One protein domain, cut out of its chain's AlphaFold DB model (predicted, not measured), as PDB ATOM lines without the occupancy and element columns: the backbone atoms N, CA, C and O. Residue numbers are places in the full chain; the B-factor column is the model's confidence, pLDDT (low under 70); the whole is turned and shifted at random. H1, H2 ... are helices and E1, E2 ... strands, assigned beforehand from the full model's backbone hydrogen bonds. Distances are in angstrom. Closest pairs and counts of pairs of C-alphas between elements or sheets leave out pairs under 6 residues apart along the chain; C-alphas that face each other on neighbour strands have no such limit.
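Overview. This is residues 213 to 275 and 532 to 558 of the 749 residues of the protein "Hypothetical protein" of Odontella aurita (UniProt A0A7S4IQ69). A long helix, H1, and a ribbon of two antiparallel strands, E1 and E2, are bridged by a short helix, H2, which crosses H1 and comes near the first residue of E2. After H1, the unnamed residues 254 to 275 fold back toward the helix's first end. The printed part has 90 residues with two named helices and two named strands, in the order E1, H1, H2, E2; it is mixed, helices and strands, with under half of its residues in named elements. It is compact, with a radius of gyration of the C-alphas of 13.3 A, and elongated, spanning 43 by 27 by 20 A.

Arrangement. E1, residues 216 to 221, and E2, residues 549 to 555, are antiparallel neighbours at 161 degrees; N 220 and O 550, 2.8 A, and N 552 and O 218, 2.9 A, are within hydrogen-bond range. H1, residues 235 to 253, touches H2, residues 534 to 540, with its residues 240 to 248 alone, the closest C-alphas being those of Ala 244 and Ser 537, 5.0 A. Their steep tilt is 53 degrees, opposite ways. The closest C-alphas of H2 and E2 are those of Val 535 and Ala 549, 6.2 A. E1 and H2 are apart, as are H1 and E2. In H1 and H2 every O i to N i+4 pair is within hydrogen-bond range.

Along the chain. E1 begins at C-alpha 216 (114.876, 125.008, 161.179) and is 16.2 A long. H1 runs 26.7 A from C-alpha 235 (127.505, 141.104, 159.984). H2 is 9.9 A long. E2, 17.4 A, ends at C-alpha 555 (112.501, 120.887, 163.292).

Size, cuts and confidence. The C-alphas farthest apart, of Lys 229 and Asp 258, are 44.0 A apart. Residues 276 to 531 are not printed, and C-alphas 275 and 532 are 26.5 A apart across this cut. E1 to H1 is a long link; H2 to E2 is short. The mean pLDDT of the printed part is 76.1, and residues 269 to 275 and 552 to 558 are among those under 70.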
ATOM      1  N   ILE A 213     111.981 123.403 151.036       56.47
ATOM      2  CA  ILE A 213     111.811 122.900 152.407       56.47
ATOM      3  C   ILE A 213     112.705 123.729 153.335       56.47
ATOM      4  O   ILE A 213     113.915 123.825 153.137       56.47
ATOM      5  N   TYR A 214     112.104 124.350 154.352       57.56
ATOM      6  CA  TYR A 214     112.781 125.278 155.259       57.56
ATOM      7  C   TYR A 214     113.111 124.619 156.603       57.56
ATOM      8  O   TYR A 214     112.456 124.874 157.619       57.56
ATOM      9  N   ASP A 215     114.154 123.789 156.622       71.50
ATOM     10  CA  ASP A 215     114.615 123.152 157.855       71.50
ATOM     11  C   ASP A 215     115.127 124.174 158.879       71.50
ATOM     12  O   ASP A 215     116.114 124.889 158.683       71.50
ATOM     13  N   THR A 216     114.444 124.227 160.021       71.81
ATOM     14  CA  THR A 216     114.876 125.008 161.179       71.81
ATOM     15  C   THR A 216     115.758 124.140 162.063       71.81
ATOM     16  O   THR A 216     115.292 123.149 162.620       71.81
ATOM     17  N   VAL A 217     117.013 124.547 162.257       74.62
ATOM     18  CA  VAL A 217     117.940 123.864 163.167       74.62
ATOM     19  C   VAL A 217     118.352 124.786 164.306       74.62
ATOM     20  O   VAL A 217     118.821 125.902 164.075       74.62
ATOM     21  N   GLU A 218     118.209 124.310 165.542       76.38
ATOM     22  CA  GLU A 218     118.636 125.041 166.735       76.38
ATOM     23  C   GLU A 218     119.980 124.502 167.249       76.38
ATOM     24  O   GLU A 218     120.240 123.296 167.254       76.38
ATOM     25  N   ALA A 219     120.877 125.411 167.639       79.31
ATOM     26  CA  ALA A 219     122.241 125.079 168.038       79.31
ATOM     27  C   ALA A 219     122.637 125.832 169.311       79.31
ATOM     28  O   ALA A 219     122.813 127.053 169.309       79.31
ATOM     29  N   GLU A 220     122.817 125.094 170.405       77.69
ATOM     30  CA  GLU A 220     123.288 125.640 171.671       77.69
ATOM     31  C   GLU A 220     124.820 125.751 171.662       77.69
ATOM     32  O   GLU A 220     125.548 124.762 171.517       77.69
ATOM     33  N   PHE A 221     125.329 126.967 171.859       77.75
ATOM     34  CA  PHE A 221     126.760 127.242 171.963       77.75
ATOM     35  C   PHE A 221     127.153 127.543 173.406       77.75
ATOM     36  O   PHE A 221     126.760 128.567 173.960       77.75
ATOM     37  N   ALA A 222     128.017 126.712 173.994       71.50
ATOM     38  CA  ALA A 222     128.429 126.893 175.388       71.50
ATOM     39  C   ALA A 222     129.191 128.213 175.628       71.50
ATOM     40  O   ALA A 222     129.101 128.781 176.713       71.50
ATOM     41  N   VAL A 223     129.953 128.690 174.630       73.12
ATOM     42  CA  VAL A 223     130.624 130.005 174.642       73.12
ATOM     43  C   VAL A 223     130.785 130.545 173.208       73.12
ATOM     44  O   VAL A 223     131.793 130.291 172.543       73.12
ATOM     45  N   VAL A 224     129.832 131.345 172.725       75.31
ATOM     46  CA  VAL A 224     130.037 132.235 171.563       75.31
ATOM     47  C   VAL A 224     129.913 133.679 172.031       75.31
ATOM     48  O   VAL A 224     128.838 134.134 172.408       75.31
ATOM     49  N   CYS A 225     131.034 134.399 172.024       80.75
ATOM     50  CA  CYS A 225     131.051 135.826 172.325       80.75
ATOM     51  C   CYS A 225     130.564 136.631 171.116       80.75
ATOM     52  O   CYS A 225     131.083 136.460 170.012       80.75
ATOM     53  N   GLY A 226     129.651 137.580 171.333       80.62
ATOM     54  CA  GLY A 226     129.441 138.664 170.374       80.62
ATOM     55  C   GLY A 226     130.726 139.484 170.217       80.62
ATOM     56  O   GLY A 226     131.307 139.922 171.209       80.62
ATOM     57  N   ASP A 227     131.168 139.723 168.980       81.88
ATOM     58  CA  ASP A 227     132.353 140.544 168.674       81.88
ATOM     59  C   ASP A 227     132.107 142.050 168.900       81.88
ATOM     60  O   ASP A 227     133.027 142.872 168.834       81.88
ATOM     61  N   ARG A 228     130.861 142.429 169.205       82.19
ATOM     62  CA  ARG A 228     130.460 143.783 169.582       82.19
ATOM     63  C   ARG A 228     130.191 143.912 171.081       82.19
ATOM     64  O   ARG A 228     129.683 143.014 171.743       82.19
ATOM     65  N   LYS A 229     130.433 145.121 171.596       81.94
ATOM     66  CA  LYS A 229     130.263 145.495 173.015       81.94
ATOM     67  C   LYS A 229     128.814 145.483 173.527       81.94
ATOM     68  O   LYS A 229     128.599 145.721 174.709       81.94
ATOM     69  N   ASP A 230     127.835 145.268 172.653       81.81
ATOM     70  CA  ASP A 230     126.419 145.071 172.973       81.81
ATOM     71  C   ASP A 230     126.019 143.579 172.999       81.81
ATOM     72  O   ASP A 230     124.831 143.271 172.981       81.81
ATOM     73  N   GLY A 231     126.993 142.657 173.016       81.19
ATOM     74  CA  GLY A 231     126.771 141.204 173.028       81.19
ATOM     75  C   GLY A 231     126.328 140.627 171.680       81.19
ATOM     76  O   GLY A 231     126.117 139.424 171.560       81.19
ATOM     77  N   ARG A 232     126.192 141.464 170.644       82.75
ATOM     78  CA  ARG A 232     125.682 141.057 169.331       82.75
ATOM     79  C   ARG A 232     126.805 140.618 168.399       82.75
ATOM     80  O   ARG A 232     127.871 141.230 168.365       82.75
ATOM     81  N   LEU A 233     126.518 139.620 167.569       84.25
ATOM     82  CA  LEU A 233     127.332 139.302 166.398       84.25
ATOM     83  C   LEU A 233     127.258 140.451 165.377       84.25
ATOM     84  O   LEU A 233     126.183 140.980 165.077       84.25
ATOM     85  N   SER A 234     128.401 140.850 164.829       88.06
ATOM     86  CA  SER A 234     128.484 141.714 163.654       88.06
ATOM     87  C   SER A 234     128.065 140.965 162.386       88.06
ATOM     88  O   SER A 234     127.973 139.743 162.364       88.06
ATOM     89  N   VAL A 235     127.853 141.700 161.289       86.44
ATOM     90  CA  VAL A 235     127.505 141.104 159.984       86.44
ATOM     91  C   VAL A 235     128.585 140.126 159.501       86.44
ATOM     92  O   VAL A 235     128.254 139.108 158.908       86.44
ATOM     93  N   ARG A 236     129.868 140.387 159.801       86.50
ATOM     94  CA  ARG A 236     130.958 139.458 159.465       86.50
ATOM     95  C   ARG A 236     130.893 138.192 160.318       86.50
ATOM     96  O   ARG A 236     131.078 137.111 159.780       86.50
ATOM     97  N   ALA A 237     130.624 138.331 161.616       86.56
ATOM     98  CA  ALA A 237     130.476 137.186 162.504       86.56
ATOM     99  C   ALA A 237     129.242 136.340 162.130       86.56
ATOM    100  O   ALA A 237     129.353 135.124 162.073       86.56
ATOM    101  N   LYS A 238     128.105 136.958 161.775       89.38
ATOM    102  CA  LYS A 238     126.938 136.234 161.237       89.38
ATOM    103  C   LYS A 238     127.278 135.436 159.973       89.38
ATOM    104  O   LYS A 238     127.112 134.227 159.998       89.38
ATOM    105  N   ALA A 239     127.857 136.072 158.953       87.00
ATOM    106  CA  ALA A 239     128.221 135.397 157.700       87.00
ATOM    107  C   ALA A 239     129.238 134.251 157.887       87.00
ATOM    108  O   ALA A 239     129.186 133.246 157.182       87.00
ATOM    109  N   ALA A 240     130.151 134.388 158.853       88.12
ATOM    110  CA  ALA A 240     131.091 133.340 159.239       88.12
ATOM    111  C   ALA A 240     130.400 132.176 159.984       88.12
ATOM    112  O   ALA A 240     130.743 131.016 159.771       88.12
ATOM    113  N   LEU A 241     129.389 132.465 160.814       89.00
ATOM    114  CA  LEU A 241     128.544 131.450 161.457       89.00
ATOM    115  C   LEU A 241     127.695 130.701 160.413       89.00
ATOM    116  O   LEU A 241     127.627 129.477 160.439       89.00
ATOM    117  N   GLU A 242     127.096 131.437 159.472       90.19
ATOM    118  CA  GLU A 242     126.271 130.927 158.365       90.19
ATOM    119  C   GLU A 242     127.079 129.992 157.451       90.19
ATOM    120  O   GLU A 242     126.631 128.881 157.169       90.19
ATOM    121  N   ARG A 243     128.317 130.364 157.084       88.44
ATOM    122  CA  ARG A 243     129.239 129.457 156.378       88.44
ATOM    123  C   ARG A 243     129.609 128.230 157.214       88.44
ATOM    124  O   ARG A 243     129.505 127.122 156.707       88.44
ATOM    125  N   ALA A 244     129.986 128.397 158.483       89.12
ATOM    126  CA  ALA A 244     130.362 127.261 159.328       89.12
ATOM    127  C   ALA A 244     129.216 126.247 159.531       89.12
ATOM    128  O   ALA A 244     129.488 125.062 159.731       89.12
ATOM    129  N   PHE A 245     127.955 126.693 159.458       88.06
ATOM    130  CA  PHE A 245     126.787 125.814 159.374       88.06
ATOM    131  C   PHE A 245     126.662 125.132 158.009       88.06
ATOM    132  O   PHE A 245     126.501 123.917 157.985       88.06
ATOM    133  N   LEU A 246     126.771 125.861 156.893       87.50
ATOM    134  CA  LEU A 246     126.737 125.271 155.544       87.50
ATOM    135  C   LEU A 246     127.811 124.195 155.353       87.50
ATOM    136  O   LEU A 246     127.500 123.102 154.893       87.50
ATOM    137  N   ASP A 247     129.045 124.459 155.784       87.12
ATOM    138  CA  ASP A 247     130.137 123.483 155.725       87.12
ATOM    139  C   ASP A 247     129.820 122.245 156.591       87.12
ATOM    140  O   ASP A 247     130.058 121.111 156.182       87.12
ATOM    141  N   PHE A 248     129.225 122.440 157.777       88.44
ATOM    142  CA  PHE A 248     128.818 121.351 158.675       88.44
ATOM    143  C   PHE A 248     127.661 120.503 158.118       88.44
ATOM    144  O   PHE A 248     127.716 119.277 158.227       88.44
ATOM    145  N   PHE A 249     126.631 121.118 157.528       85.94
ATOM    146  CA  PHE A 249     125.501 120.391 156.938       85.94
ATOM    147  C   PHE A 249     125.868 119.751 155.596       85.94
ATOM    148  O   PHE A 249     125.471 118.617 155.358       85.94
ATOM    149  N   GLY A 250     126.708 120.392 154.780       85.62
ATOM    150  CA  GLY A 250     127.268 119.795 153.567       85.62
ATOM    151  C   GLY A 250     128.123 118.559 153.864       85.62
ATOM    152  O   GLY A 250     127.949 117.523 153.225       85.62
ATOM    153  N   ASP A 251     128.991 118.612 154.881       85.25
ATOM    154  CA  ASP A 251     129.745 117.434 155.336       85.25
ATOM    155  C   ASP A 251     128.862 116.386 156.044       85.25
ATOM    156  O   ASP A 251     129.215 115.208 156.054       85.25
ATOM    157  N   LYS A 252     127.700 116.765 156.601       82.94
ATOM    158  CA  LYS A 252     126.707 115.816 157.141       82.94
ATOM    159  C   LYS A 252     125.940 115.098 156.028       82.94
ATOM    160  O   LYS A 252     125.912 113.874 156.038       82.94
ATOM    161  N   ALA A 253     125.383 115.822 155.058       80.00
ATOM    162  CA  ALA A 253     124.658 115.248 153.922       80.00
ATOM    163  C   ALA A 253     125.553 114.330 153.070       80.00
ATOM    164  O   ALA A 253     125.127 113.272 152.620       80.00
ATOM    165  N   ARG A 254     126.851 114.651 152.943       79.94
ATOM    166  CA  ARG A 254     127.851 113.734 152.360       79.94
ATOM    167  C   ARG A 254     127.983 112.404 153.111       79.94
ATOM    168  O   ARG A 254     128.417 111.430 152.500       79.94
ATOM    169  N   CYS A 255     127.640 112.351 154.396       78.56
ATOM    170  CA  CYS A 255     127.806 111.179 155.255       78.56
ATOM    171  C   CYS A 255     126.524 110.409 155.572       78.56
ATOM    172  O   CYS A 255     126.604 109.205 155.834       78.56
ATOM    173  N   ASP A 256     125.365 111.058 155.524       79.38
ATOM    174  CA  ASP A 256     124.067 110.409 155.680       79.38
ATOM    175  C   ASP A 256     123.625 109.853 154.310       79.38
ATOM    176  O   ASP A 256     122.967 110.510 153.512       79.38
ATOM    177  N   VAL A 257     124.056 108.618 154.021       65.25
ATOM    178  CA  VAL A 257     123.977 107.945 152.700       65.25
ATOM    179  C   VAL A 257     122.550 107.818 152.131       65.25
ATOM    180  O   VAL A 257     122.390 107.619 150.926       65.25
ATOM    181  N   ASP A 258     121.533 107.946 152.983       62.12
ATOM    182  CA  ASP A 258     120.116 107.781 152.645       62.12
ATOM    183  C   ASP A 258     119.369 109.117 152.418       62.12
ATOM    184  O   ASP A 258     118.174 109.101 152.124       62.12
ATOM    185  N   THR A 259     120.046 110.270 152.530       63.47
ATOM    186  CA  THR A 259     119.457 111.606 152.312       63.47
ATOM    187  C   THR A 259     120.068 112.311 151.100       63.47
ATOM    188  O   THR A 259     121.188 112.814 151.181       63.47
ATOM    189  N   ASP A 260     119.306 112.455 150.010       64.38
ATOM    190  CA  ASP A 260     119.635 113.333 148.866       64.38
ATOM    191  C   ASP A 260     119.415 114.842 149.211       64.38
ATOM    192  O   ASP A 260     119.037 115.651 148.364       64.38
ATOM    193  N   GLU A 261     119.616 115.238 150.477       72.25
ATOM    194  CA  GLU A 261     119.387 116.596 151.002       72.25
ATOM    195  C   GLU A 261     120.530 117.559 150.627       72.25
ATOM    196  O   GLU A 261     121.662 117.420 151.101       72.25
ATOM    197  N   VAL A 262     120.237 118.592 149.829       71.62
ATOM    198  CA  VAL A 262     121.209 119.632 149.446       71.62
ATOM    199  C   VAL A 262     120.928 120.936 150.198       71.62
ATOM    200  O   VAL A 262     119.932 121.615 149.965       71.62
ATOM    201  N   TYR A 263     121.837 121.303 151.103       76.62
ATOM    202  CA  TYR A 263     121.735 122.504 151.936       76.62
ATOM    203  C   TYR A 263     122.420 123.710 151.263       76.62
ATOM    204  O   TYR A 263     123.562 124.037 151.586       76.62
ATOM    205  N   ASP A 264     121.732 124.383 150.336       74.94
ATOM    206  CA  ASP A 264     122.303 125.499 149.553       74.94
ATOM    207  C   ASP A 264     122.411 126.841 150.308       74.94
ATOM    208  O   ASP A 264     123.231 127.695 149.955       74.94
ATOM    209  N   ALA A 265     121.596 127.066 151.346       77.06
ATOM    210  CA  ALA A 265     121.572 128.328 152.088       77.06
ATOM    211  C   ALA A 265     121.295 128.141 153.589       77.06
ATOM    212  O   ALA A 265     120.415 127.386 153.987       77.06
ATOM    213  N   ALA A 266     122.005 128.905 154.427       79.00
ATOM    214  CA  ALA A 266     121.756 129.004 155.865       79.00
ATOM    215  C   ALA A 266     121.683 130.481 156.277       79.00
ATOM    216  O   ALA A 266     122.536 131.279 155.894       79.00
ATOM    217  N   ASN A 267     120.674 130.840 157.074       76.44
ATOM    218  CA  ASN A 267     120.442 132.205 157.551       76.44
ATOM    219  C   ASN A 267     120.321 132.204 159.080       76.44
ATOM    220  O   ASN A 267     119.464 131.517 159.634       76.44
ATOM    221  N   VAL A 268     121.125 133.001 159.787       80.75
ATOM    222  CA  VAL A 268     121.050 133.101 161.255       80.75
ATOM    223  C   VAL A 268     119.944 134.086 161.624       80.75
ATOM    224  O   VAL A 268     120.186 135.285 161.801       80.75
ATOM    225  N   ILE A 269     118.717 133.565 161.714       68.31
ATOM    226  CA  ILE A 269     117.479 134.306 162.012       68.31
ATOM    227  C   ILE A 269     117.628 135.082 163.329       68.31
ATOM    228  O   ILE A 269     117.653 136.317 163.336       68.31
ATOM    229  N   GLU A 270     117.824 134.366 164.436       67.69
ATOM    230  CA  GLU A 270     117.942 134.931 165.781       67.69
ATOM    231  C   GLU A 270     119.250 134.510 166.468       67.69
ATOM    232  O   GLU A 270     119.865 133.499 166.137       67.69
ATOM    233  N   PHE A 271     119.708 135.339 167.405       67.19
ATOM    234  CA  PHE A 271     120.837 135.059 168.283       67.19
ATOM    235  C   PHE A 271     120.525 135.681 169.648       67.19
ATOM    236  O   PHE A 271     120.708 136.887 169.847       67.19
ATOM    237  N   VAL A 272     119.966 134.865 170.544       54.97
ATOM    238  CA  VAL A 272     119.580 135.267 171.905       54.97
ATOM    239  C   VAL A 272     120.842 135.537 172.736       54.97
ATOM    240  O   VAL A 272     121.883 134.931 172.499       54.97
ATOM    241  N   GLU A 273     120.757 136.500 173.657       53.41
ATOM    242  CA  GLU A 273     121.878 137.157 174.350       53.41
ATOM    243  C   GLU A 273     123.103 136.265 174.643       53.41
ATOM    244  O   GLU A 273     123.113 135.478 175.591       53.41
ATOM    245  N   ALA A 274     124.206 136.489 173.915       54.12
ATOM    246  CA  ALA A 274     125.509 136.052 174.398       54.12
ATOM    247  C   ALA A 274     125.805 136.737 175.736       54.12
ATOM    248  O   ALA A 274     125.769 137.970 175.835       54.12
ATOM    249  N   LEU A 275     126.159 135.937 176.746       53.62
ATOM    250  CA  LEU A 275     126.722 136.430 178.002       53.62
ATOM    251  C   LEU A 275     127.843 137.429 177.690       53.62
ATOM    252  O   LEU A 275     128.750 137.122 176.914       53.62
ATOM    253  N   PRO A 532     131.227 115.178 161.020       75.19
ATOM    254  CA  PRO A 532     131.296 116.629 160.932       75.19
ATOM    255  C   PRO A 532     131.189 117.239 162.329       75.19
ATOM    256  O   PRO A 532     130.441 116.776 163.192       75.19
ATOM    257  N   ASN A 533     132.007 118.256 162.583       81.88
ATOM    258  CA  ASN A 533     132.160 118.836 163.908       81.88
ATOM    259  C   ASN A 533     132.084 120.352 163.789       81.88
ATOM    260  O   ASN A 533     133.069 120.998 163.441       81.88
ATOM    261  N   LEU A 534     130.923 120.913 164.121       83.06
ATOM    262  CA  LEU A 534     130.646 122.345 164.027       83.06
ATOM    263  C   LEU A 534     131.682 123.200 164.785       83.06
ATOM    264  O   LEU A 534     132.019 124.296 164.351       83.06
ATOM    265  N   VAL A 535     132.281 122.686 165.870       85.06
ATOM    266  CA  VAL A 535     133.347 123.383 166.618       85.06
ATOM    267  C   VAL A 535     134.661 123.467 165.822       85.06
ATOM    268  O   VAL A 535     135.443 124.388 166.049       85.06
ATOM    269  N   LYS A 536     134.918 122.551 164.877       86.62
ATOM    270  CA  LYS A 536     136.042 122.645 163.928       86.62
ATOM    271  C   LYS A 536     135.773 123.746 162.897       86.62
ATOM    272  O   LYS A 536     136.568 124.680 162.829       86.62
ATOM    273  N   SER A 537     134.642 123.685 162.188       85.00
ATOM    274  CA  SER A 537     134.265 124.666 161.156       85.00
ATOM    275  C   SER A 537     134.234 126.092 161.720       85.00
ATOM    276  O   SER A 537     134.821 127.012 161.159       85.00
ATOM    277  N   LEU A 538     133.667 126.267 162.921       84.50
ATOM    278  CA  LEU A 538     133.658 127.550 163.628       84.50
ATOM    279  C   LEU A 538     135.061 128.075 163.963       84.50
ATOM    280  O   LEU A 538     135.297 129.277 163.877       84.50
ATOM    281  N   ARG A 539     136.011 127.209 164.336       85.06
ATOM    282  CA  ARG A 539     137.399 127.627 164.612       85.06
ATOM    283  C   ARG A 539     138.156 128.002 163.344       85.06
ATOM    284  O   ARG A 539     138.984 128.908 163.399       85.06
ATOM    285  N   GLU A 540     137.860 127.343 162.232       86.31
ATOM    286  CA  GLU A 540     138.393 127.680 160.908       86.31
ATOM    287  C   GLU A 540     137.841 129.043 160.435       86.31
ATOM    288  O   GLU A 540     138.608 129.896 159.990       86.31
ATOM    289  N   GLU A 541     136.574 129.344 160.736       83.06
ATOM    290  CA  GLU A 541     135.957 130.683 160.645       83.06
ATOM    291  C   GLU A 541     136.293 131.629 161.833       83.06
ATOM    292  O   GLU A 541     135.641 132.647 162.067       83.06
ATOM    293  N   ASN A 542     137.388 131.362 162.556       81.38
ATOM    294  CA  ASN A 542     137.983 132.211 163.605       81.38
ATOM    295  C   ASN A 542     137.147 132.431 164.892       81.38
ATOM    296  O   ASN A 542     137.514 133.269 165.723       81.38
ATOM    297  N   PHE A 543     136.092 131.654 165.151       77.62
ATOM    298  CA  PHE A 543     135.388 131.639 166.445       77.62
ATOM    299  C   PHE A 543     136.185 130.882 167.521       77.62
ATOM    300  O   PHE A 543     135.818 129.798 167.977       77.62
ATOM    301  N   VAL A 544     137.283 131.487 167.980       72.44
ATOM    302  CA  VAL A 544     138.204 130.920 168.986       72.44
ATOM    303  C   VAL A 544     137.507 130.572 170.315       72.44
ATOM    304  O   VAL A 544     137.954 129.663 171.014       72.44
ATOM    305  N   SER A 545     136.395 131.233 170.666       69.00
ATOM    306  CA  SER A 545     135.640 130.921 171.891       69.00
ATOM    307  C   SER A 545     134.863 129.598 171.822       69.00
ATOM    308  O   SER A 545     134.524 129.048 172.872       69.00
ATOM    309  N   ALA A 546     134.589 129.073 170.619       69.12
ATOM    310  CA  ALA A 546     133.783 127.873 170.426       69.12
ATOM    311  C   ALA A 546     134.455 126.656 171.089       69.12
ATOM    312  O   ALA A 546     135.457 126.099 170.620       69.12
ATOM    313  N   SER A 547     133.895 126.258 172.231       72.62
ATOM    314  CA  SER A 547     134.390 125.179 173.094       72.62
ATOM    315  C   SER A 547     133.506 123.936 173.023       72.62
ATOM    316  O   SER A 547     134.025 122.821 172.982       72.62
ATOM    317  N   ARG A 548     132.183 124.131 172.951       74.06
ATOM    318  CA  ARG A 548     131.166 123.128 172.623       74.06
ATOM    319  C   ARG A 548     130.056 123.786 171.806       74.06
ATOM    320  O   ARG A 548     129.680 124.923 172.095       74.06
ATOM    321  N   ALA A 549     129.536 123.040 170.843       76.44
ATOM    322  CA  ALA A 549     128.293 123.307 170.141       76.44
ATOM    323  C   ALA A 549     127.458 122.025 170.215       76.44
ATOM    324  O   ALA A 549     128.015 120.941 170.026       76.44
ATOM    325  N   ASN A 550     126.169 122.139 170.512       74.06
ATOM    326  CA  ASN A 550     125.230 121.024 170.518       74.06
ATOM    327  C   ASN A 550     124.078 121.362 169.571       74.06
ATOM    328  O   ASN A 550     123.449 122.402 169.731       74.06
ATOM    329  N   VAL A 551     123.832 120.515 168.574       71.62
ATOM    330  CA  VAL A 551     122.774 120.731 167.578       71.62
ATOM    331  C   VAL A 551     121.538 119.970 168.044       71.62
ATOM    332  O   VAL A 551     121.548 118.741 168.099       71.62
ATOM    333  N   THR A 552     120.503 120.699 168.448       53.38
ATOM    334  CA  THR A 552     119.311 120.162 169.112       53.38
ATOM    335  C   THR A 552     118.124 120.183 168.163       53.38
ATOM    336  O   THR A 552     117.494 121.222 168.012       53.38
ATOM    337  N   ALA A 553     117.821 119.012 167.595       53.88
ATOM    338  CA  ALA A 553     116.701 118.724 166.695       53.88
ATOM    339  C   ALA A 553     116.626 119.592 165.420       53.88
ATOM    340  O   ALA A 553     116.498 120.813 165.453       53.88
ATOM    341  N   VAL A 554     116.618 118.923 164.266       56.31
ATOM    342  CA  VAL A 554     116.075 119.521 163.044       56.31
ATOM    343  C   VAL A 554     114.557 119.538 163.215       56.31
ATOM    344  O   VAL A 554     113.941 118.479 163.340       56.31
ATOM    345  N   ILE A 555     113.955 120.725 163.286       60.31
ATOM    346  CA  ILE A 555     112.501 120.887 163.292       60.31
ATOM    347  C   ILE A 555     112.081 121.133 161.845       60.31
ATOM    348  O   ILE A 555     111.926 122.279 161.415       60.31
ATOM    349  N   ASN A 556     111.930 120.037 161.105       59.16
ATOM    350  CA  ASN A 556     111.384 120.060 159.757       59.16
ATOM    351  C   ASN A 556     109.901 120.460 159.847       59.16
ATOM    352  O   ASN A 556     109.122 119.810 160.548       59.16
ATOM    353  N   ARG A 557     109.542 121.586 159.222       66.69
ATOM    354  CA  ARG A 557     108.181 122.139 159.208       66.69
ATOM    355  C   ARG A 557     107.716 122.239 157.770       66.69
ATOM    356  O   ARG A 557     108.312 122.972 156.980       66.69
ATOM    357  N   ASP A 558     106.631 121.546 157.443       66.62
ATOM    358  CA  ASP A 558     106.038 121.632 156.113       66.62
ATOM    359  C   ASP A 558     105.264 122.948 155.974       66.62
ATOM    360  O   ASP A 558     104.053 123.032 156.182       66.62
TER     361      ASP A 558